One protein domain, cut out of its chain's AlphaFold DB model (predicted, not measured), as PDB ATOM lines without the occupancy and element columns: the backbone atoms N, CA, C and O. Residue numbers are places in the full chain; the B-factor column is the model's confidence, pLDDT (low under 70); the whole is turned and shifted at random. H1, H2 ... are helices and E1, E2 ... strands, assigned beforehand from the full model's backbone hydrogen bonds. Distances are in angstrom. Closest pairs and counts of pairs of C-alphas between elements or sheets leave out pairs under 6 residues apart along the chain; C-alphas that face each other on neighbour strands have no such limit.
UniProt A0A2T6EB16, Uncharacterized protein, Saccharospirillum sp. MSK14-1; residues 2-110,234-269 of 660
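This is residues 2 to 110 and 234 to 269 of the 660 residues of an uncharacterized protein of Saccharospirillum sp. MSK14-1 (UniProt A0A2T6EB16). Little regular structure: a small antiparallel sheet, E2-E1-E3, lies toward one end, with H2 grazing it, and long loops run from it toward the other end, where H1 lies far off; residues 245 to 250 stick out. The printed part has 145 residues, 35 in named elements, E1 E2 H1 E3 H2, class mixed; it is loose, radius of gyration of the C-alphas 18.2 A, spans 62 by 47 by 30 A.

E1, residues 8 to 15, 21.3 A, begins at C-alpha 8 (32.936, 19.767, 19.487). E2, residues 23 to 30, bends by 77 degrees at residue 27. H1 is residues 45 to 50, E3 59 to 62. H2, residues 100 to 108, ends at C-alpha 108 (22.593, 3.442, -5.781).

Inner strand E1 pairs antiparallel with E2, its hairpin partner, at 132 degrees (N 14 and O 25, 2.8 A), and with E3 at 141 degrees (N 11 and O 59, 2.8 A). E2, H1 and E3 form a split strand-helix-strand unit, E1 between its same-way strands, crossover right-handed. H2 only grazes the sheet with residues 100 to 103; H1 is not on it. Both helices have every O i to N i+4 pair within hydrogen-bond range.

C-alphas 66 and 269 are farthest apart, 63.6 A. Residues 111 to 233 are cut out, C-alphas 110 and 234 being 12.0 A apart. Links E2 to H1 and E3 to H2 are long. Residues 108 to 110 and 262 to 269 have pLDDT under 70.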
ATOM      1  N   ALA A   2      42.758  22.622  27.519       74.12
ATOM      2  CA  ALA A   2      42.149  21.330  27.171       74.12
ATOM      3  C   ALA A   2      40.888  21.517  26.304       74.12
ATOM      4  O   ALA A   2      40.020  22.301  26.676       74.12
ATOM      5  N   ILE A   3      40.794  20.787  25.187       77.19
ATOM      6  CA  ILE A   3      39.592  20.722  24.344       77.19
ATOM      7  C   ILE A   3      38.489  20.034  25.150       77.19
ATOM      8  O   ILE A   3      38.680  18.937  25.680       77.19
ATOM      9  N   THR A   4      37.342  20.689  25.275       82.38
ATOM     10  CA  THR A   4      36.201  20.230  26.068       82.38
ATOM     11  C   THR A   4      35.057  19.753  25.178       82.38
ATOM     12  O   THR A   4      35.021  20.007  23.976       82.38
ATOM     13  N   LYS A   5      34.069  19.061  25.763       77.31
ATOM     14  CA  LYS A   5      32.901  18.560  25.016       77.31
ATOM     15  C   LYS A   5      32.101  19.672  24.327       77.31
ATOM     16  O   LYS A   5      31.492  19.409  23.300       77.31
ATOM     17  N   THR A   6      32.104  20.889  24.870       81.31
ATOM     18  CA  THR A   6      31.388  22.040  24.293       81.31
ATOM     19  C   THR A   6      32.066  22.614  23.050       81.31
ATOM     20  O   THR A   6      31.431  23.353  22.300       81.31
ATOM     21  N   ASP A   7      33.332  22.263  22.821       82.69
ATOM     22  CA  ASP A   7      34.103  22.731  21.670       82.69
ATOM     23  C   ASP A   7      33.862  21.864  20.425       82.69
ATOM     24  O   ASP A   7      34.162  22.279  19.309       82.69
ATOM     25  N   VAL A   8      33.295  20.664  20.590       84.75
ATOM     26  CA  VAL A   8      32.936  19.767  19.487       84.75
ATOM     27  C   VAL A   8      31.525  20.109  19.014       84.75
ATOM     28  O   VAL A   8      30.548  19.855  19.716       84.75
ATOM     29  N   LYS A   9      31.413  20.689  17.817       85.94
ATOM     30  CA  LYS A   9      30.145  21.152  17.241       85.94
ATOM     31  C   LYS A   9      29.831  20.427  15.940       85.94
ATOM     32  O   LYS A   9      30.722  20.148  15.136       85.94
ATOM     33  N   LEU A  10      28.547  20.164  15.721       87.75
ATOM     34  CA  LEU A  10      28.023  19.738  14.430       87.75
ATOM     35  C   LEU A  10      27.599  20.990  13.651       87.75
ATOM     36  O   LEU A  10      26.885  21.827  14.193       87.75
ATOM     37  N   MET A  11      28.050  21.141  12.411       89.75
ATOM     38  CA  MET A  11      27.807  22.315  11.568       89.75
ATOM     39  C   MET A  11      26.934  21.951  10.368       89.75
ATOM     40  O   MET A  11      27.031  20.844   9.828       89.75
ATOM     41  N   GLN A  12      26.109  22.903   9.939       90.38
ATOM     42  CA  GLN A  12      25.240  22.767   8.776       90.38
ATOM     43  C   GLN A  12      26.021  22.937   7.457       90.38
ATOM     44  O   GLN A  12      26.994  23.704   7.396       90.38
ATOM     45  N   PRO A  13      25.601  22.246   6.385       90.19
ATOM     46  CA  PRO A  13      26.129  22.454   5.043       90.19
ATOM     47  C   PRO A  13      25.583  23.749   4.424       90.19
ATOM     48  O   PRO A  13      24.652  24.351   4.952       90.19
ATOM     49  N   GLU A  14      26.149  24.170   3.290       89.25
ATOM     50  CA  GLU A  14      25.707  25.350   2.533       89.25
ATOM     51  C   GLU A  14      24.210  25.294   2.217       89.25
ATOM     52  O   GLU A  14      23.510  26.301   2.335       89.25
ATOM     53  N   ARG A  15      23.712  24.107   1.850       89.69
ATOM     54  CA  ARG A  15      22.300  23.870   1.541       89.69
ATOM     55  C   ARG A  15      21.784  22.675   2.327       89.69
ATOM     56  O   ARG A  15      22.076  21.527   2.000       89.69
ATOM     57  N   LEU A  16      20.992  22.939   3.361       86.69
ATOM     58  CA  LEU A  16      20.324  21.911   4.156       86.69
ATOM     59  C   LEU A  16      18.982  21.513   3.512       86.69
ATOM     60  O   LEU A  16      17.915  21.763   4.062       86.69
ATOM     61  N   THR A  17      19.030  20.930   2.314       87.44
ATOM     62  CA  THR A  17      17.843  20.502   1.555       87.44
ATOM     63  C   THR A  17      17.947  19.029   1.157       87.44
ATOM     64  O   THR A  17      19.036  18.460   1.116       87.44
ATOM     65  N   ASP A  18      16.805  18.397   0.858       84.31
ATOM     66  CA  ASP A  18      16.749  17.025   0.314       84.31
ATOM     67  C   ASP A  18      16.792  16.979  -1.221       84.31
ATOM     68  O   ASP A  18      16.506  15.944  -1.824       84.31
ATOM     69  N   ASN A  19      17.109  18.104  -1.857       87.38
ATOM     70  CA  ASN A  19      17.172  18.239  -3.307       87.38
ATOM     71  C   ASN A  19      18.532  17.766  -3.833       87.38
ATOM     72  O   ASN A  19      19.481  17.622  -3.064       87.38
ATOM     73  N   ASP A  20      18.645  17.546  -5.145       85.88
ATOM     74  CA  ASP A  20      19.882  17.062  -5.782       85.88
ATOM     75  C   ASP A  20      21.113  17.942  -5.480       85.88
ATOM     76  O   ASP A  20      22.226  17.419  -5.420       85.88
ATOM     77  N   ASP A  21      20.900  19.241  -5.241       87.12
ATOM     78  CA  ASP A  21      21.908  20.254  -4.906       87.12
ATOM     79  C   ASP A  21      22.141  20.440  -3.391       87.12
ATOM     80  O   ASP A  21      22.904  21.319  -2.986       87.12
ATOM     81  N   GLY A  22      21.472  19.654  -2.541       86.06
ATOM     82  CA  GLY A  22      21.634  19.694  -1.087       86.06
ATOM     83  C   GLY A  22      23.024  19.215  -0.659       86.06
ATOM     84  O   GLY A  22      23.535  18.238  -1.196       86.06
ATOM     85  N   GLY A  23      23.647  19.873   0.318       89.31
ATOM     86  CA  GLY A  23      25.034  19.623   0.724       89.31
ATOM     87  C   GLY A  23      25.952  20.812   0.432       89.31
ATOM     88  O   GLY A  23      25.610  21.951   0.761       89.31
ATOM     89  N   GLY A  24      27.136  20.541  -0.125       88.75
ATOM     90  CA  GLY A  24      28.143  21.560  -0.432       88.75
ATOM     91  C   GLY A  24      29.131  21.809   0.713       88.75
ATOM     92  O   GLY A  24      29.483  20.875   1.438       88.75
ATOM     93  N   SER A  25      29.604  23.055   0.847       88.69
ATOM     94  CA  SER A  25      30.647  23.455   1.812       88.69
ATOM     95  C   SER A  25      30.123  23.598   3.246       88.69
ATOM     96  O   SER A  25      28.942  23.850   3.468       88.69
ATOM     97  N   MET A  26      31.011  23.497   4.240       89.38
ATOM     98  CA  MET A  26      30.668  23.761   5.644       89.38
ATOM     99  C   MET A  26      30.354  25.246   5.878       89.38
ATOM    100  O   MET A  26      31.126  26.118   5.475       89.38
ATOM    101  N   THR A  27      29.271  25.533   6.600       87.12
ATOM    102  CA  THR A  27      28.926  26.897   7.035       87.12
ATOM    103  C   THR A  27      29.328  27.158   8.488       87.12
ATOM    104  O   THR A  27      29.690  26.252   9.240       87.12
ATOM    105  N   GLY A  28      29.260  28.425   8.907       83.12
ATOM    106  CA  GLY A  28      29.437  28.831  10.304       83.12
ATOM    107  C   GLY A  28      28.216  28.590  11.200       83.12
ATOM    108  O   GLY A  28      28.264  28.966  12.369       83.12
ATOM    109  N   LEU A  29      27.135  27.994  10.680       86.81
ATOM    110  CA  LEU A  29      25.900  27.749  11.424       86.81
ATOM    111  C   LEU A  29      25.958  26.377  12.118       86.81
ATOM    112  O   LEU A  29      26.086  25.358  11.432       86.81
ATOM    113  N   PRO A  30      25.905  26.314  13.460       87.56
ATOM    114  CA  PRO A  30      25.863  25.046  14.174       87.56
ATOM    115  C   PRO A  30      24.465  24.418  14.103       87.56
ATOM    116  O   PRO A  30      23.459  25.121  14.143       87.56
ATOM    117  N   VAL A  31      24.409  23.088  14.078       86.44
ATOM    118  CA  VAL A  31      23.200  22.326  14.409       86.44
ATOM    119  C   VAL A  31      23.045  22.374  15.929       86.44
ATOM    120  O   VAL A  31      23.888  21.863  16.668       86.44
ATOM    121  N   ILE A  32      21.995  23.041  16.393       85.88
ATOM    122  CA  ILE A  32      21.690  23.255  17.809       85.88
ATOM    123  C   ILE A  32      21.028  21.997  18.381       85.88
ATOM    124  O   ILE A  32      20.064  21.470  17.821       85.88
ATOM    125  N   ASP A  33      21.550  21.530  19.514       80.81
ATOM    126  CA  ASP A  33      21.011  20.377  20.233       80.81
ATOM    127  C   ASP A  33      19.606  20.660  20.798       80.81
ATOM    128  O   ASP A  33      19.313  21.759  21.270       80.81
ATOM    129  N   GLY A  34      18.730  19.653  20.753       79.56
ATOM    130  CA  GLY A  34      17.350  19.721  21.245       79.56
ATOM    131  C   GLY A  34      16.357  20.498  20.369       79.56
ATOM    132  O   GLY A  34      15.160  20.471  20.655       79.56
ATOM    133  N   GLU A  35      16.811  21.159  19.301       84.81
ATOM    134  CA  GLU A  35      15.933  21.859  18.362       84.81
ATOM    135  C   GLU A  35      15.330  20.881  17.340       84.81
ATOM    136  O   GLU A  35      16.030  20.109  16.678       84.81
ATOM    137  N   ILE A  36      14.001  20.895  17.228       79.12
ATOM    138  CA  ILE A  36      13.258  20.030  16.306       79.12
ATOM    139  C   ILE A  36      13.424  20.569  14.884       79.12
ATOM    140  O   ILE A  36      13.464  21.778  14.675       79.12
ATOM    141  N   ASN A  37      13.492  19.674  13.900       79.44
ATOM    142  CA  ASN A  37      13.626  20.012  12.481       79.44
ATOM    143  C   ASN A  37      14.922  20.747  12.097       79.44
ATOM    144  O   ASN A  37      14.990  21.396  11.058       79.44
ATOM    145  N   ASN A  38      15.967  20.619  12.920       82.31
ATOM    146  CA  ASN A  38      17.228  21.338  12.723       82.31
ATOM    147  C   ASN A  38      18.182  20.680  11.708       82.31
ATOM    148  O   ASN A  38      19.061  21.331  11.151       82.31
ATOM    149  N   LEU A  39      18.033  19.372  11.481       85.00
ATOM    150  CA  LEU A  39      18.837  18.625  10.506       85.00
ATOM    151  C   LEU A  39      17.949  17.908   9.488       85.00
ATOM    152  O   LEU A  39      18.155  18.048   8.285       85.00
ATOM    153  N   PHE A  40      16.945  17.179   9.968       87.25
ATOM    154  CA  PHE A  40      15.934  16.511   9.151       87.25
ATOM    155  C   PHE A  40      14.574  17.142   9.396       87.25
ATOM    156  O   PHE A  40      14.266  17.480  10.531       87.25
ATOM    157  N   GLU A  41      13.770  17.267   8.348       84.94
ATOM    158  CA  GLU A  41      12.387  17.738   8.439       84.94
ATOM    159  C   GLU A  41      11.448  16.642   8.970       84.94
ATOM    160  O   GLU A  41      11.765  15.449   8.924       84.94
ATOM    161  N   ASP A  42      10.260  17.046   9.424       82.94
ATOM    162  CA  ASP A  42       9.228  16.124   9.893       82.94
ATOM    163  C   ASP A  42       8.768  15.148   8.796       82.94
ATOM    164  O   ASP A  42       8.539  15.500   7.633       82.94
ATOM    165  N   ALA A  43       8.550  13.892   9.186       79.38
ATOM    166  CA  ALA A  43       8.059  12.865   8.276       79.38
ATOM    167  C   ALA A  43       6.580  13.092   7.916       79.38
ATOM    168  O   ALA A  43       5.686  13.018   8.764       79.38
ATOM    169  N   SER A  44       6.297  13.305   6.627       84.06
ATOM    170  CA  SER A  44       4.928  13.472   6.128       84.06
ATOM    171  C   SER A  44       4.117  12.160   6.148       84.06
ATOM    172  O   SER A  44       4.660  11.051   6.146       84.06
ATOM    173  N   ARG A  45       2.780  12.262   6.092       81.50
ATOM    174  CA  ARG A  45       1.883  11.089   5.984       81.50
ATOM    175  C   ARG A  45       2.089  10.301   4.682       81.50
ATOM    176  O   ARG A  45       1.904   9.086   4.664       81.50
ATOM    177  N   ILE A  46       2.493  10.989   3.614       81.50
ATOM    178  CA  ILE A  46       2.841  10.378   2.324       81.50
ATOM    179  C   ILE A  46       4.128   9.565   2.471       81.50
ATOM    180  O   ILE A  46       4.139   8.401   2.078       81.50
ATOM    181  N   ASN A  47       5.149  10.113   3.142       81.25
ATOM    182  CA  ASN A  47       6.410   9.408   3.407       81.25
ATOM    183  C   ASN A  47       6.169   8.120   4.207       81.25
ATOM    184  O   ASN A  47       6.810   7.108   3.950       81.25
ATOM    185  N   ARG A  48       5.200   8.131   5.131       77.62
ATOM    186  CA  ARG A  48       4.789   6.931   5.881       77.62
ATOM    187  C   ARG A  48       4.046   5.883   5.050       77.62
ATOM    188  O   ARG A  48       4.046   4.724   5.438       77.62
ATOM    189  N   THR A  49       3.389   6.278   3.961       76.62
ATOM    190  CA  THR A  49       2.578   5.358   3.141       76.62
ATOM    191  C   THR A  49       3.393   4.750   2.002       76.62
ATOM    192  O   THR A  49       3.290   3.556   1.753       76.62
ATOM    193  N   TYR A  50       4.205   5.561   1.321       77.00
ATOM    194  CA  TYR A  50       4.982   5.132   0.153       77.00
ATOM    195  C   TYR A  50       6.435   4.767   0.482       77.00
ATOM    196  O   TYR A  50       7.121   4.189  -0.357       77.00
ATOM    197  N   GLY A  51       6.903   5.093   1.690       78.81
ATOM    198  CA  GLY A  51       8.323   5.090   2.020       78.81
ATOM    199  C   GLY A  51       9.037   6.307   1.423       78.81
ATOM    200  O   GLY A  51       8.664   6.825   0.373       78.81
ATOM    201  N   ASN A  52      10.066   6.800   2.111       83.69
ATOM    202  CA  ASN A  52      10.954   7.841   1.596       83.69
ATOM    203  C   ASN A  52      12.381   7.617   2.122       83.69
ATOM    204  O   ASN A  52      12.559   7.049   3.199       83.69
ATOM    205  N   VAL A  53      13.379   8.094   1.378       85.56
ATOM    206  CA  VAL A  53      14.788   8.124   1.777       85.56
ATOM    207  C   VAL A  53      15.249   9.577   1.804       85.56
ATOM    208  O   VAL A  53      15.392  10.219   0.762       85.56
ATOM    209  N   SER A  54      15.515  10.087   3.004       87.31
ATOM    210  CA  SER A  54      16.075  11.425   3.189       87.31
ATOM    211  C   SER A  54      17.551  11.336   3.557       87.31
ATOM    212  O   SER A  54      17.952  10.469   4.330       87.31
ATOM    213  N   MET A  55      18.367  12.233   3.006       87.81
ATOM    214  CA  MET A  55      19.808  12.292   3.275       87.81
ATOM    215  C   MET A  55      20.186  13.734   3.582       87.81
ATOM    216  O   MET A  55      19.722  14.668   2.923       87.81
ATOM    217  N   ARG A  56      21.029  13.918   4.595       89.19
ATOM    218  CA  ARG A  56      21.528  15.224   5.023       89.19
ATOM    219  C   ARG A  56      23.020  15.119   5.280       89.19
ATOM    220  O   ARG A  56      23.475  14.173   5.919       89.19
ATOM    221  N   LYS A  57      23.761  16.107   4.789       89.56
ATOM    222  CA  LYS A  57      25.178  16.271   5.092       89.56
ATOM    223  C   LYS A  57      25.324  17.095   6.365       89.56
ATOM    224  O   LYS A  57      24.586  18.053   6.563       89.56
ATOM    225  N   ALA A  58      26.283  16.737   7.206       89.44
ATOM    226  CA  ALA A  58      26.649  17.504   8.388       89.44
ATOM    227  C   ALA A  58      28.162  17.422   8.595       89.44
ATOM    228  O   ALA A  58      28.792  16.434   8.215       89.44
ATOM    229  N   PHE A  59      28.742  18.454   9.200       88.81
ATOM    230  CA  PHE A  59      30.185  18.543   9.415       88.81
ATOM    231  C   PHE A  59      30.520  18.527  10.897       88.81
ATOM    232  O   PHE A  59      29.871  19.205  11.687       88.81
ATOM    233  N   LEU A  60      31.572  17.811  11.275       87.06
ATOM    234  CA  LEU A  60      32.133  17.900  12.616       87.06
ATOM    235  C   LEU A  60      33.207  18.991  12.633       87.06
ATOM    236  O   LEU A  60      34.184  18.908  11.891       87.06
ATOM    237  N   LYS A  61      33.038  20.007  13.482       86.00
ATOM    238  CA  LYS A  61      34.007  21.089  13.668       86.00
ATOM    239  C   LYS A  61      34.422  21.169  15.130       86.00
ATOM    240  O   LYS A  61      33.586  21.172  16.028       86.00
ATOM    241  N   ILE A  62      35.723  21.307  15.351       84.56
ATOM    242  CA  ILE A  62      36.284  21.637  16.659       84.56
ATOM    243  C   ILE A  62      36.464  23.148  16.696       84.56
ATOM    244  O   ILE A  62      37.282  23.712  15.971       84.56
ATOM    245  N   ASP A  63      35.638  23.808  17.490       82.75
ATOM    246  CA  ASP A  63      35.557  25.257  17.573       82.75
ATOM    247  C   ASP A  63      36.334  25.746  18.796       82.75
ATOM    248  O   ASP A  63      35.764  26.036  19.842       82.75
ATOM    249  N   THR A  64      37.661  25.802  18.666       81.94
ATOM    250  CA  THR A  64      38.553  26.329  19.707       81.94
ATOM    251  C   THR A  64      39.367  27.504  19.180       81.94
ATOM    252  O   THR A  64      39.684  27.587  17.995       81.94
ATOM    253  N   ALA A  65      39.732  28.426  20.072       78.50
ATOM    254  CA  ALA A  65      40.615  29.551  19.752       78.50
ATOM    255  C   ALA A  65      42.113  29.167  19.765       78.50
ATOM    256  O   ALA A  65      42.977  30.023  19.583       78.50
ATOM    257  N   THR A  66      42.428  27.898  20.029       76.69
ATOM    258  CA  THR A  66      43.779  27.373  20.261       76.69
ATOM    259  C   THR A  66      44.159  26.364  19.181       76.69
ATOM    260  O   THR A  66      43.324  25.583  18.750       76.69
ATOM    261  N   ALA A  67      45.433  26.317  18.786       72.62
ATOM    262  CA  ALA A  67      45.949  25.353  17.802       72.62
ATOM    263  C   ALA A  67      46.284  23.972  18.413       72.62
ATOM    264  O   ALA A  67      47.178  23.276  17.931       72.62
ATOM    265  N   ASP A  68      45.615  23.603  19.507       78.19
ATOM    266  CA  ASP A  68      45.855  22.336  20.197       78.19
ATOM    267  C   ASP A  68      45.364  21.167  19.327       78.19
ATOM    268  O   ASP A  68      44.276  21.207  18.750       78.19
ATOM    269  N   LEU A  69      46.187  20.122  19.205       75.00
ATOM    270  CA  LEU A  69      45.904  18.981  18.336       75.00
ATOM    271  C   LEU A  69      44.810  18.095  18.944       75.00
ATOM    272  O   LEU A  69      44.981  17.549  20.034       75.00
ATOM    273  N   TYR A  70      43.723  17.895  18.201       75.88
ATOM    274  CA  TYR A  70      42.726  16.869  18.493       75.88
ATOM    275  C   TYR A  70      42.920  15.690  17.545       75.88
ATOM    276  O   TYR A  70      42.788  15.836  16.329       75.88
ATOM    277  N   LEU A  71      43.263  14.532  18.101       75.06
ATOM    278  CA  LEU A  71      43.473  13.300  17.345       75.06
ATOM    279  C   LEU A  71      42.184  12.470  17.318       75.06
ATOM    280  O   LEU A  71      41.470  12.405  18.316       75.06
ATOM    281  N   ASP A  72      41.919  11.834  16.176       71.06
ATOM    282  CA  ASP A  72      40.892  10.801  15.982       71.06
ATOM    283  C   ASP A  72      39.461  11.193  16.387       71.06
ATOM    284  O   ASP A  72      38.786  10.549  17.200       71.06
ATOM    285  N   ALA A  73      38.953  12.250  15.751       74.62
ATOM    286  CA  ALA A  73      37.537  12.574  15.821       74.62
ATOM    287  C   ALA A  73      36.692  11.489  15.130       74.62
ATOM    288  O   ALA A  73      36.948  11.113  13.989       74.62
ATOM    289  N   HIS A  74      35.657  11.014  15.820       81.69
ATOM    290  CA  HIS A  74      34.706  10.037  15.300       81.69
ATOM    291  C   HIS A  74      33.274  10.486  15.595       81.69
ATOM    292  O   HIS A  74      33.021  11.239  16.537       81.69
ATOM    293  N   ALA A  75      32.333  10.011  14.783       83.75
ATOM    294  CA  ALA A  75      30.906  10.230  14.964       83.75
ATOM    295  C   ALA A  75      30.203   8.880  15.109       83.75
ATOM    296  O   ALA A  75      30.527   7.926  14.401       83.75
ATOM    297  N   ILE A  76      29.239   8.809  16.024       87.75
ATOM    298  CA  ILE A  76      28.394   7.632  16.221       87.75
ATOM    299  C   ILE A  76      26.932   8.057  16.262       87.75
ATOM    300  O   ILE A  76      26.594   9.114  16.793       87.75
ATOM    301  N   ILE A  77      26.056   7.196  15.753       87.38
ATOM    302  CA  ILE A  77      24.652   7.206  16.161       87.38
ATOM    303  C   ILE A  77      24.628   6.525  17.526       87.38
ATOM    304  O   ILE A  77      25.178   5.442  17.658       87.38
ATOM    305  N   SER A  78      24.060   7.148  18.554       86.38
ATOM    306  CA  SER A  78      23.991   6.547  19.896       86.38
ATOM    307  C   SER A  78      22.730   5.707  20.102       86.38
ATOM    308  O   SER A  78      22.747   4.745  20.867       86.38
ATOM    309  N   ALA A  79      21.642   6.055  19.413       85.00
ATOM    310  CA  ALA A  79      20.375   5.343  19.445       85.00
ATOM    311  C   ALA A  79      19.631   5.509  18.115       85.00
ATOM    312  O   ALA A  79      19.673   6.578  17.504       85.00
ATOM    313  N   GLN A  80      18.924   4.460  17.695       85.69
ATOM    314  CA  GLN A  80      17.997   4.534  16.566       85.69
ATOM    315  C   GLN A  80      16.785   5.426  16.893       85.69
ATOM    316  O   GLN A  80      16.453   5.609  18.073       85.69
ATOM    317  N   PRO A  81      16.098   5.972  15.870       84.38
ATOM    318  CA  PRO A  81      14.824   6.658  16.049       84.38
ATOM    319  C   PRO A  81      13.819   5.817  16.850       84.38
ATOM    320  O   PRO A  81      13.781   4.594  16.755       84.38
ATOM    321  N   LYS A  82      12.974   6.481  17.651       83.94
ATOM    322  CA  LYS A  82      11.950   5.798  18.465       83.94
ATOM    323  C   LYS A  82      10.820   5.182  17.630       83.94
ATOM    324  O   LYS A  82      10.116   4.312  18.133       83.94
ATOM    325  N   ASP A  83      10.610   5.668  16.406       82.69
ATOM    326  CA  ASP A  83       9.624   5.113  15.474       82.69
ATOM    327  C   ASP A  83      10.216   3.845  14.830       82.69
ATOM    328  O   ASP A  83      11.245   3.946  14.162       82.69
ATOM    329  N   PRO A  84       9.603   2.660  15.009       78.31
ATOM    330  CA  PRO A  84      10.146   1.403  14.492       78.31
ATOM    331  C   PRO A  84      10.223   1.345  12.960       78.31
ATOM    332  O   PRO A  84      10.948   0.507  12.434       78.31
ATOM    333  N   ASN A  85       9.505   2.217  12.243       79.50
ATOM    334  CA  ASN A  85       9.532   2.269  10.779       79.50
ATOM    335  C   ASN A  85      10.615   3.212  10.224       79.50
ATOM    336  O   ASN A  85      10.687   3.401   9.010       79.50
ATOM    337  N   VAL A  86      11.419   3.847  11.085       83.75
ATOM    338  CA  VAL A  86      12.464   4.796  10.682       83.75
ATOM    339  C   VAL A  86      13.825   4.274  11.129       83.75
ATOM    340  O   VAL A  86      14.103   4.166  12.320       83.75
ATOM    341  N   SER A  87      14.696   3.996  10.163       86.25
ATOM    342  CA  SER A  87      16.098   3.646  10.397       86.25
ATOM    343  C   SER A  87      17.015   4.854  10.187       86.25
ATOM    344  O   SER A  87      16.827   5.651   9.268       86.25
ATOM    345  N   GLY A  88      18.027   4.995  11.047       87.94
ATOM    346  CA  GLY A  88      19.099   5.978  10.910       87.94
ATOM    347  C   GLY A  88      20.435   5.302  10.606       87.94
ATOM    348  O   GLY A  88      20.861   4.398  11.330       87.94
ATOM    349  N   LEU A  89      21.111   5.760   9.550       88.38
ATOM    350  CA  LEU A  89      22.420   5.266   9.120       88.38
ATOM    351  C   LEU A  89      23.348   6.437   8.782       88.38
ATOM    352  O   LEU A  89      22.918   7.421   8.183       88.38
ATOM    353  N   LEU A  90      24.628   6.313   9.135       89.06
ATOM    354  CA  LEU A  90      25.697   7.202   8.682       89.06
ATOM    355  C   LEU A  90      26.480   6.528   7.562       89.06
ATOM    356  O   LEU A  90      26.808   5.345   7.643       89.06
ATOM    357  N   PHE A  91      26.841   7.301   6.551       87.19
ATOM    358  CA  PHE A  91      27.815   6.906   5.543       87.19
ATOM    359  C   PHE A  91      28.663   8.124   5.177       87.19
ATOM    360  O   PHE A  91      28.342   9.251   5.556       87.19
ATOM    361  N   THR A  92      29.765   7.895   4.474       85.50
ATOM    362  CA  THR A  92      30.642   8.960   3.990       85.50
ATOM    363  C   THR A  92      30.959   8.740   2.520       85.50
ATOM    364  O   THR A  92      31.132   7.604   2.078       85.50
ATOM    365  N   THR A  93      31.020   9.834   1.772       81.69
ATOM    366  CA  THR A  93      31.523   9.886   0.394       81.69
ATOM    367  C   THR A  93      33.021  10.187   0.336       81.69
ATOM    368  O   THR A  93      33.588  10.171  -0.749       81.69
ATOM    369  N   GLU A  94      33.654  10.448   1.490       84.06
ATOM    370  CA  GLU A  94      35.047  10.907   1.629       84.06
ATOM    371  C   GLU A  94      35.355  12.232   0.904       84.06
ATOM    372  O   GLU A  94      36.514  12.631   0.800       84.06
ATOM    373  N   ASP A  95      34.323  12.952   0.461       85.06
ATOM    374  CA  ASP A  95      34.447  14.242  -0.206       85.06
ATOM    375  C   ASP A  95      33.872  15.359   0.673       85.06
ATOM    376  O   ASP A  95      32.731  15.326   1.137       85.06
ATOM    377  N   PHE A  96      34.684  16.388   0.904       85.25
ATOM    378  CA  PHE A  96      34.302  17.533   1.715       85.25
ATOM    379  C   PHE A  96      33.234  18.408   1.046       85.25
ATOM    380  O   PHE A  96      32.492  19.087   1.753       85.25
ATOM    381  N   TYR A  97      33.091  18.368  -0.281       87.75
ATOM    382  CA  TYR A  97      32.208  19.258  -1.050       87.75
ATOM    383  C   TYR A  97      31.064  18.536  -1.760       87.75
ATOM    384  O   TYR A  97      30.377  19.146  -2.577       87.75
ATOM    385  N   ASP A  98      30.827  17.261  -1.454       87.94
ATOM    386  CA  ASP A  98      29.770  16.510  -2.119       87.94
ATOM    387  C   ASP A  98      28.368  17.109  -1.920       87.94
ATOM    388  O   ASP A  98      28.022  17.696  -0.885       87.94
ATOM    389  N   GLU A  99      27.567  16.932  -2.964       90.38
ATOM    390  CA  GLU A  99      26.142  17.229  -3.001       90.38
ATOM    391  C   GLU A  99      25.350  15.915  -2.974       90.38
ATOM    392  O   GLU A  99      25.872  14.830  -3.275       90.38
ATOM    393  N   ARG A 100      24.057  16.004  -2.659       87.38
ATOM    394  CA  ARG A 100      23.150  14.864  -2.537       87.38
ATOM    395  C   ARG A 100      23.183  13.989  -3.778       87.38
ATOM    396  O   ARG A 100      23.161  12.773  -3.634       87.38
ATOM    397  N   LYS A 101      23.273  14.566  -4.978       86.19
ATOM    398  CA  LYS A 101      23.376  13.800  -6.227       86.19
ATOM    399  C   LYS A 101      24.540  12.800  -6.217       86.19
ATOM    400  O   LYS A 101      24.356  11.646  -6.602       86.19
ATOM    401  N   ASN A 102      25.709  13.214  -5.731       84.12
ATOM    402  CA  ASN A 102      26.904  12.367  -5.662       84.12
ATOM    403  C   ASN A 102      26.736  11.281  -4.589       84.12
ATOM    404  O   ASN A 102      26.996  10.102  -4.832       84.12
ATOM    405  N   SER A 103      26.227  11.681  -3.423       81.62
ATOM    406  CA  SER A 103      25.874  10.788  -2.316       81.62
ATOM    407  C   SER A 103      24.852   9.717  -2.734       81.62
ATOM    408  O   SER A 103      25.054   8.525  -2.499       81.62
ATOM    409  N   ARG A 104      23.791  10.114  -3.443       81.81
ATOM    410  CA  ARG A 104      22.751   9.236  -3.989       81.81
ATOM    411  C   ARG A 104      23.334   8.232  -4.974       81.81
ATOM    412  O   ARG A 104      23.092   7.040  -4.821       81.81
ATOM    413  N   GLN A 105      24.145   8.688  -5.929       77.56
ATOM    414  CA  GLN A 105      24.796   7.800  -6.893       77.56
ATOM    415  C   GLN A 105      25.665   6.746  -6.190       77.56
ATOM    416  O   GLN A 105      25.728   5.598  -6.626       77.56
ATOM    417  N   ARG A 106      26.314   7.107  -5.077       76.50
ATOM    418  CA  ARG A 106      27.122   6.174  -4.285       76.50
ATOM    419  C   ARG A 106      26.272   5.117  -3.570       76.50
ATOM    420  O   ARG A 106      26.668   3.949  -3.552       76.50
ATOM    421  N   VAL A 107      25.114   5.508  -3.033       76.06
ATOM    422  CA  VAL A 107      24.133   4.593  -2.422       76.06
ATOM    423  C   VAL A 107      23.499   3.671  -3.473       76.06
ATOM    424  O   VAL A 107      23.351   2.476  -3.227       76.06
ATOM    425  N   GLU A 108      23.187   4.194  -4.663       69.81
ATOM    426  CA  GLU A 108      22.593   3.442  -5.781       69.81
ATOM    427  C   GLU A 108      23.589   2.497  -6.477       69.81
ATOM    428  O   GLU A 108      23.186   1.476  -7.031       69.81
ATOM    429  N   ALA A 109      24.896   2.765  -6.399       63.69
ATOM    430  CA  ALA A 109      25.958   1.920  -6.956       63.69
ATOM    431  C   ALA A 109      26.189   0.601  -6.178       63.69
ATOM    432  O   ALA A 109      27.311   0.095  -6.116       63.69
ATOM    433  N   PHE A 110      25.139   0.039  -5.573       58.44
ATOM    434  CA  PHE A 110      25.188  -1.183  -4.767       58.44
ATOM    435  C   PHE A 110      25.483  -2.437  -5.596       58.44
ATOM    436  O   PHE A 110      25.987  -3.433  -5.082       58.44
ATOM    437  N   TYR A 234      28.234   1.489   5.850       82.31
ATOM    438  CA  TYR A 234      27.154   2.105   6.613       82.31
ATOM    439  C   TYR A 234      27.362   1.827   8.098       82.31
ATOM    440  O   TYR A 234      27.685   0.704   8.486       82.31
ATOM    441  N   TYR A 235      27.161   2.847   8.922       86.56
ATOM    442  CA  TYR A 235      27.300   2.770  10.369       86.56
ATOM    443  C   TYR A 235      25.946   3.048  11.019       86.56
ATOM    444  O   TYR A 235      25.307   4.061  10.738       86.56
ATOM    445  N   GLY A 236      25.504   2.148  11.891       86.50
ATOM    446  CA  GLY A 236      24.241   2.253  12.617       86.50
ATOM    447  C   GLY A 236      24.360   1.658  14.015       86.50
ATOM    448  O   GLY A 236      25.428   1.201  14.420       86.50
ATOM    449  N   THR A 237      23.253   1.654  14.753       87.31
ATOM    450  CA  THR A 237      23.160   0.994  16.065       87.31
ATOM    451  C   THR A 237      22.065  -0.054  16.097       87.31
ATOM    452  O   THR A 237      21.066   0.065  15.390       87.31
ATOM    453  N   SER A 238      22.263  -1.068  16.942       84.56
ATOM    454  CA  SER A 238      21.300  -2.130  17.224       84.56
ATOM    455  C   SER A 238      21.212  -2.365  18.731       84.56
ATOM    456  O   SER A 238      22.138  -2.040  19.476       84.56
ATOM    457  N   GLN A 239      20.080  -2.896  19.185       82.81
ATOM    458  CA  GLN A 239      19.836  -3.188  20.596       82.81
ATOM    459  C   GLN A 239      20.272  -4.613  20.946       82.81
ATOM    460  O   GLN A 239      20.194  -5.522  20.121       82.81
ATOM    461  N   LEU A 240      20.699  -4.805  22.192       84.12
ATOM    462  CA  LEU A 240      20.986  -6.124  22.750       84.12
ATOM    463  C   LEU A 240      19.679  -6.882  22.999       84.12
ATOM    464  O   LEU A 240      18.721  -6.299  23.509       84.12
ATOM    465  N   THR A 241      19.645  -8.170  22.660       80.25
ATOM    466  CA  THR A 241      18.487  -9.036  22.940       80.25
ATOM    467  C   THR A 241      18.416  -9.451  24.406       80.25
ATOM    468  O   THR A 241      17.322  -9.625  24.934       80.25
ATOM    469  N   GLU A 242      19.562  -9.548  25.084       80.06
ATOM    470  CA  GLU A 242      19.665  -9.901  26.501       80.06
ATOM    471  C   GLU A 242      20.731  -9.050  27.210       80.06
ATOM    472  O   GLU A 242      21.656  -8.521  26.586       80.06
ATOM    473  N   ALA A 243      20.608  -8.904  28.533       78.75
ATOM    474  CA  ALA A 243      21.597  -8.191  29.337       78.75
ATOM    475  C   ALA A 243      22.909  -8.991  29.419       78.75
ATOM    476  O   ALA A 243      22.910 -10.162  29.789       78.75
ATOM    477  N   ILE A 244      24.034  -8.346  29.107       79.50
ATOM    478  CA  ILE A 244      25.358  -8.981  29.100       79.50
ATOM    479  C   ILE A 244      26.067  -8.815  30.443       79.50
ATOM    480  O   ILE A 244      26.105  -7.725  31.014       79.50
ATOM    481  N   ALA A 245      26.682  -9.900  30.913       81.62
ATOM    482  CA  ALA A 245      27.590  -9.893  32.054       81.62
ATOM    483  C   ALA A 245      29.026  -9.524  31.635       81.62
ATOM    484  O   ALA A 245      29.470  -9.813  30.521       81.62
ATOM    485  N   ALA A 246      29.781  -8.911  32.550       76.12
ATOM    486  CA  ALA A 246      31.187  -8.588  32.320       76.12
ATOM    487  C   ALA A 246      32.010  -9.867  32.059       76.12
ATOM    488  O   ALA A 246      31.975 -10.798  32.861       76.12
ATOM    489  N   GLY A 247      32.754  -9.901  30.947       79.19
ATOM    490  CA  GLY A 247      33.578 -11.049  30.536       79.19
ATOM    491  C   GLY A 247      32.952 -11.978  29.486       79.19
ATOM    492  O   GLY A 247      33.575 -12.977  29.134       79.19
ATOM    493  N   ALA A 248      31.756 -11.673  28.967       72.88
ATOM    494  CA  ALA A 248      31.153 -12.435  27.872       72.88
ATOM    495  C   ALA A 248      31.987 -12.341  26.576       72.88
ATOM    496  O   ALA A 248      32.404 -11.256  26.172       72.88
ATOM    497  N   THR A 249      32.210 -13.480  25.912       78.12
ATOM    498  CA  THR A 249      32.982 -13.583  24.655       78.12
ATOM    499  C   THR A 249      32.122 -13.476  23.396       78.12
ATOM    500  O   THR A 249      32.659 -13.425  22.293       78.12
ATOM    501  N   SER A 250      30.798 -13.457  23.539       77.31
ATOM    502  CA  SER A 250      29.840 -13.260  22.450       77.31
ATOM    503  C   SER A 250      28.686 -12.373  22.915       77.31
ATOM    504  O   SER A 250      28.373 -12.296  24.104       77.31
ATOM    505  N   ILE A 251      28.086 -11.662  21.962       80.50
ATOM    506  CA  ILE A 251      27.027 -10.683  22.192       80.50
ATOM    507  C   ILE A 251      25.897 -10.973  21.212       80.50
ATOM    508  O   ILE A 251      26.118 -10.981  20.003       80.50
ATOM    509  N   ASN A 252      24.691 -11.175  21.738       78.62
ATOM    510  CA  ASN A 252      23.492 -11.319  20.924       78.62
ATOM    511  C   ASN A 252      22.844  -9.941  20.739       78.62
ATOM    512  O   ASN A 252      22.504  -9.253  21.705       78.62
ATOM    513  N   VAL A 253      22.697  -9.534  19.481       81.19
ATOM    514  CA  VAL A 253      21.999  -8.309  19.074       81.19
ATOM    515  C   VAL A 253      20.684  -8.676  18.402       81.19
ATOM    516  O   VAL A 253      20.556  -9.759  17.837       81.19
ATOM    517  N   LYS A 254      19.706  -7.769  18.455       77.19
ATOM    518  CA  LYS A 254      18.389  -7.969  17.843       77.19
ATOM    519  C   LYS A 254      18.495  -8.180  16.334       77.19
ATOM    520  O   LYS A 254      17.940  -9.140  15.817       77.19
ATOM    521  N   GLU A 255      19.224  -7.300  15.653       74.50
ATOM    522  CA  GLU A 255      19.463  -7.366  14.208       74.50
ATOM    523  C   GLU A 255      20.851  -6.807  13.874       74.50
ATOM    524  O   GLU A 255      21.306  -5.844  14.494       74.50
ATOM    525  N   THR A 256      21.528  -7.396  12.889       74.69
ATOM    526  CA  THR A 256      22.798  -6.887  12.333       74.69
ATOM    527  C   THR A 256      22.600  -6.070  11.056       74.69
ATOM    528  O   THR A 256      23.539  -5.432  10.584       74.69
ATOM    529  N   PHE A 257      21.393  -6.095  10.490       70.31
ATOM    530  CA  PHE A 257      21.039  -5.413   9.252       70.31
ATOM    531  C   PHE A 257      20.046  -4.290   9.540       70.31
ATOM    532  O   PHE A 257      19.247  -4.381  10.462       70.31
ATOM    533  N   SER A 258      20.106  -3.230   8.741       75.75
ATOM    534  CA  SER A 258      19.146  -2.130   8.783       75.75
ATOM    535  C   SER A 258      18.818  -1.729   7.348       75.75
ATOM    536  O   SER A 258      19.740  -1.630   6.529       75.75
ATOM    537  N   PRO A 259      17.543  -1.479   7.014       72.69
ATOM    538  CA  PRO A 259      17.168  -1.064   5.672       72.69
ATOM    539  C   PRO A 259      17.756   0.317   5.357       72.69
ATOM    540  O   PRO A 259      17.618   1.253   6.147       72.69
ATOM    541  N   ILE A 260      18.413   0.428   4.197       77.31
ATOM    542  CA  ILE A 260      18.870   1.703   3.606       77.31
ATOM    543  C   ILE A 260      17.717   2.370   2.847       77.31
ATOM    544  O   ILE A 260      17.586   3.590   2.834       77.31
ATOM    545  N   ILE A 261      16.870   1.546   2.228       75.56
ATOM    546  CA  ILE A 261      15.661   1.960   1.524       75.56
ATOM    547  C   ILE A 261      14.460   1.210   2.117       75.56
ATOM    548  O   ILE A 261      14.605   0.032   2.470       75.56
ATOM    549  N   PRO A 262      13.280   1.843   2.234       66.88
ATOM    550  CA  PRO A 262      12.061   1.144   2.616       66.88
ATOM    551  C   PRO A 262      11.790   0.028   1.604       66.88
ATOM    552  O   PRO A 262      11.614   0.287   0.416       66.88
ATOM    553  N   THR A 263      11.792  -1.220   2.063       60.62
ATOM    554  CA  THR A 263      11.458  -2.378   1.227       60.62
ATOM    555  C   THR A 263      10.282  -3.109   1.840       60.62
ATOM    556  O   THR A 263      10.208  -3.278   3.055       60.62
ATOM    557  N   ALA A 264       9.344  -3.528   0.994       54.66
ATOM    558  CA  ALA A 264       8.307  -4.455   1.408       54.66
ATOM    559  C   ALA A 264       8.924  -5.856   1.487       54.66
ATOM    560  O   ALA A 264       9.477  -6.349   0.503       54.66
ATOM    561  N   SER A 265       8.841  -6.487   2.655       53.09
ATOM    562  CA  SER A 265       9.086  -7.917   2.798       53.09
ATOM    563  C   SER A 265       7.838  -8.668   2.342       53.09
ATOM    564  O   SER A 265       6.757  -8.439   2.886       53.09
ATOM    565  N   SER A 266       7.968  -9.559   1.367       56.56
ATOM    566  CA  SER A 266       6.948 -10.571   1.098       56.56
ATOM    567  C   SER A 266       7.297 -11.841   1.869       56.56
ATOM    568  O   SER A 266       8.438 -12.300   1.857       56.56
ATOM    569  N   GLU A 267       6.314 -12.398   2.568       48.06
ATOM    570  CA  GLU A 267       6.423 -13.717   3.180       48.06
ATOM    571  C   GLU A 267       5.883 -14.744   2.186       48.06
ATOM    572  O   GLU A 267       4.743 -14.641   1.726       48.06
ATOM    573  N   THR A 268       6.699 -15.730   1.826       56.81
ATOM    574  CA  THR A 268       6.259 -16.876   1.031       56.81
ATOM    575  C   THR A 268       6.101 -18.074   1.956       56.81
ATOM    576  O   THR A 268       7.068 -18.664   2.433       56.81
ATOM    577  N   ALA A 269       4.851 -18.437   2.244       57.19
ATOM    578  CA  ALA A 269       4.563 -19.635   3.016       57.19
ATOM    579  C   ALA A 269       4.844 -20.881   2.165       57.19
ATOM    580  O   ALA A 269       4.224 -21.095   1.124       57.19
TER     581      ALA A 269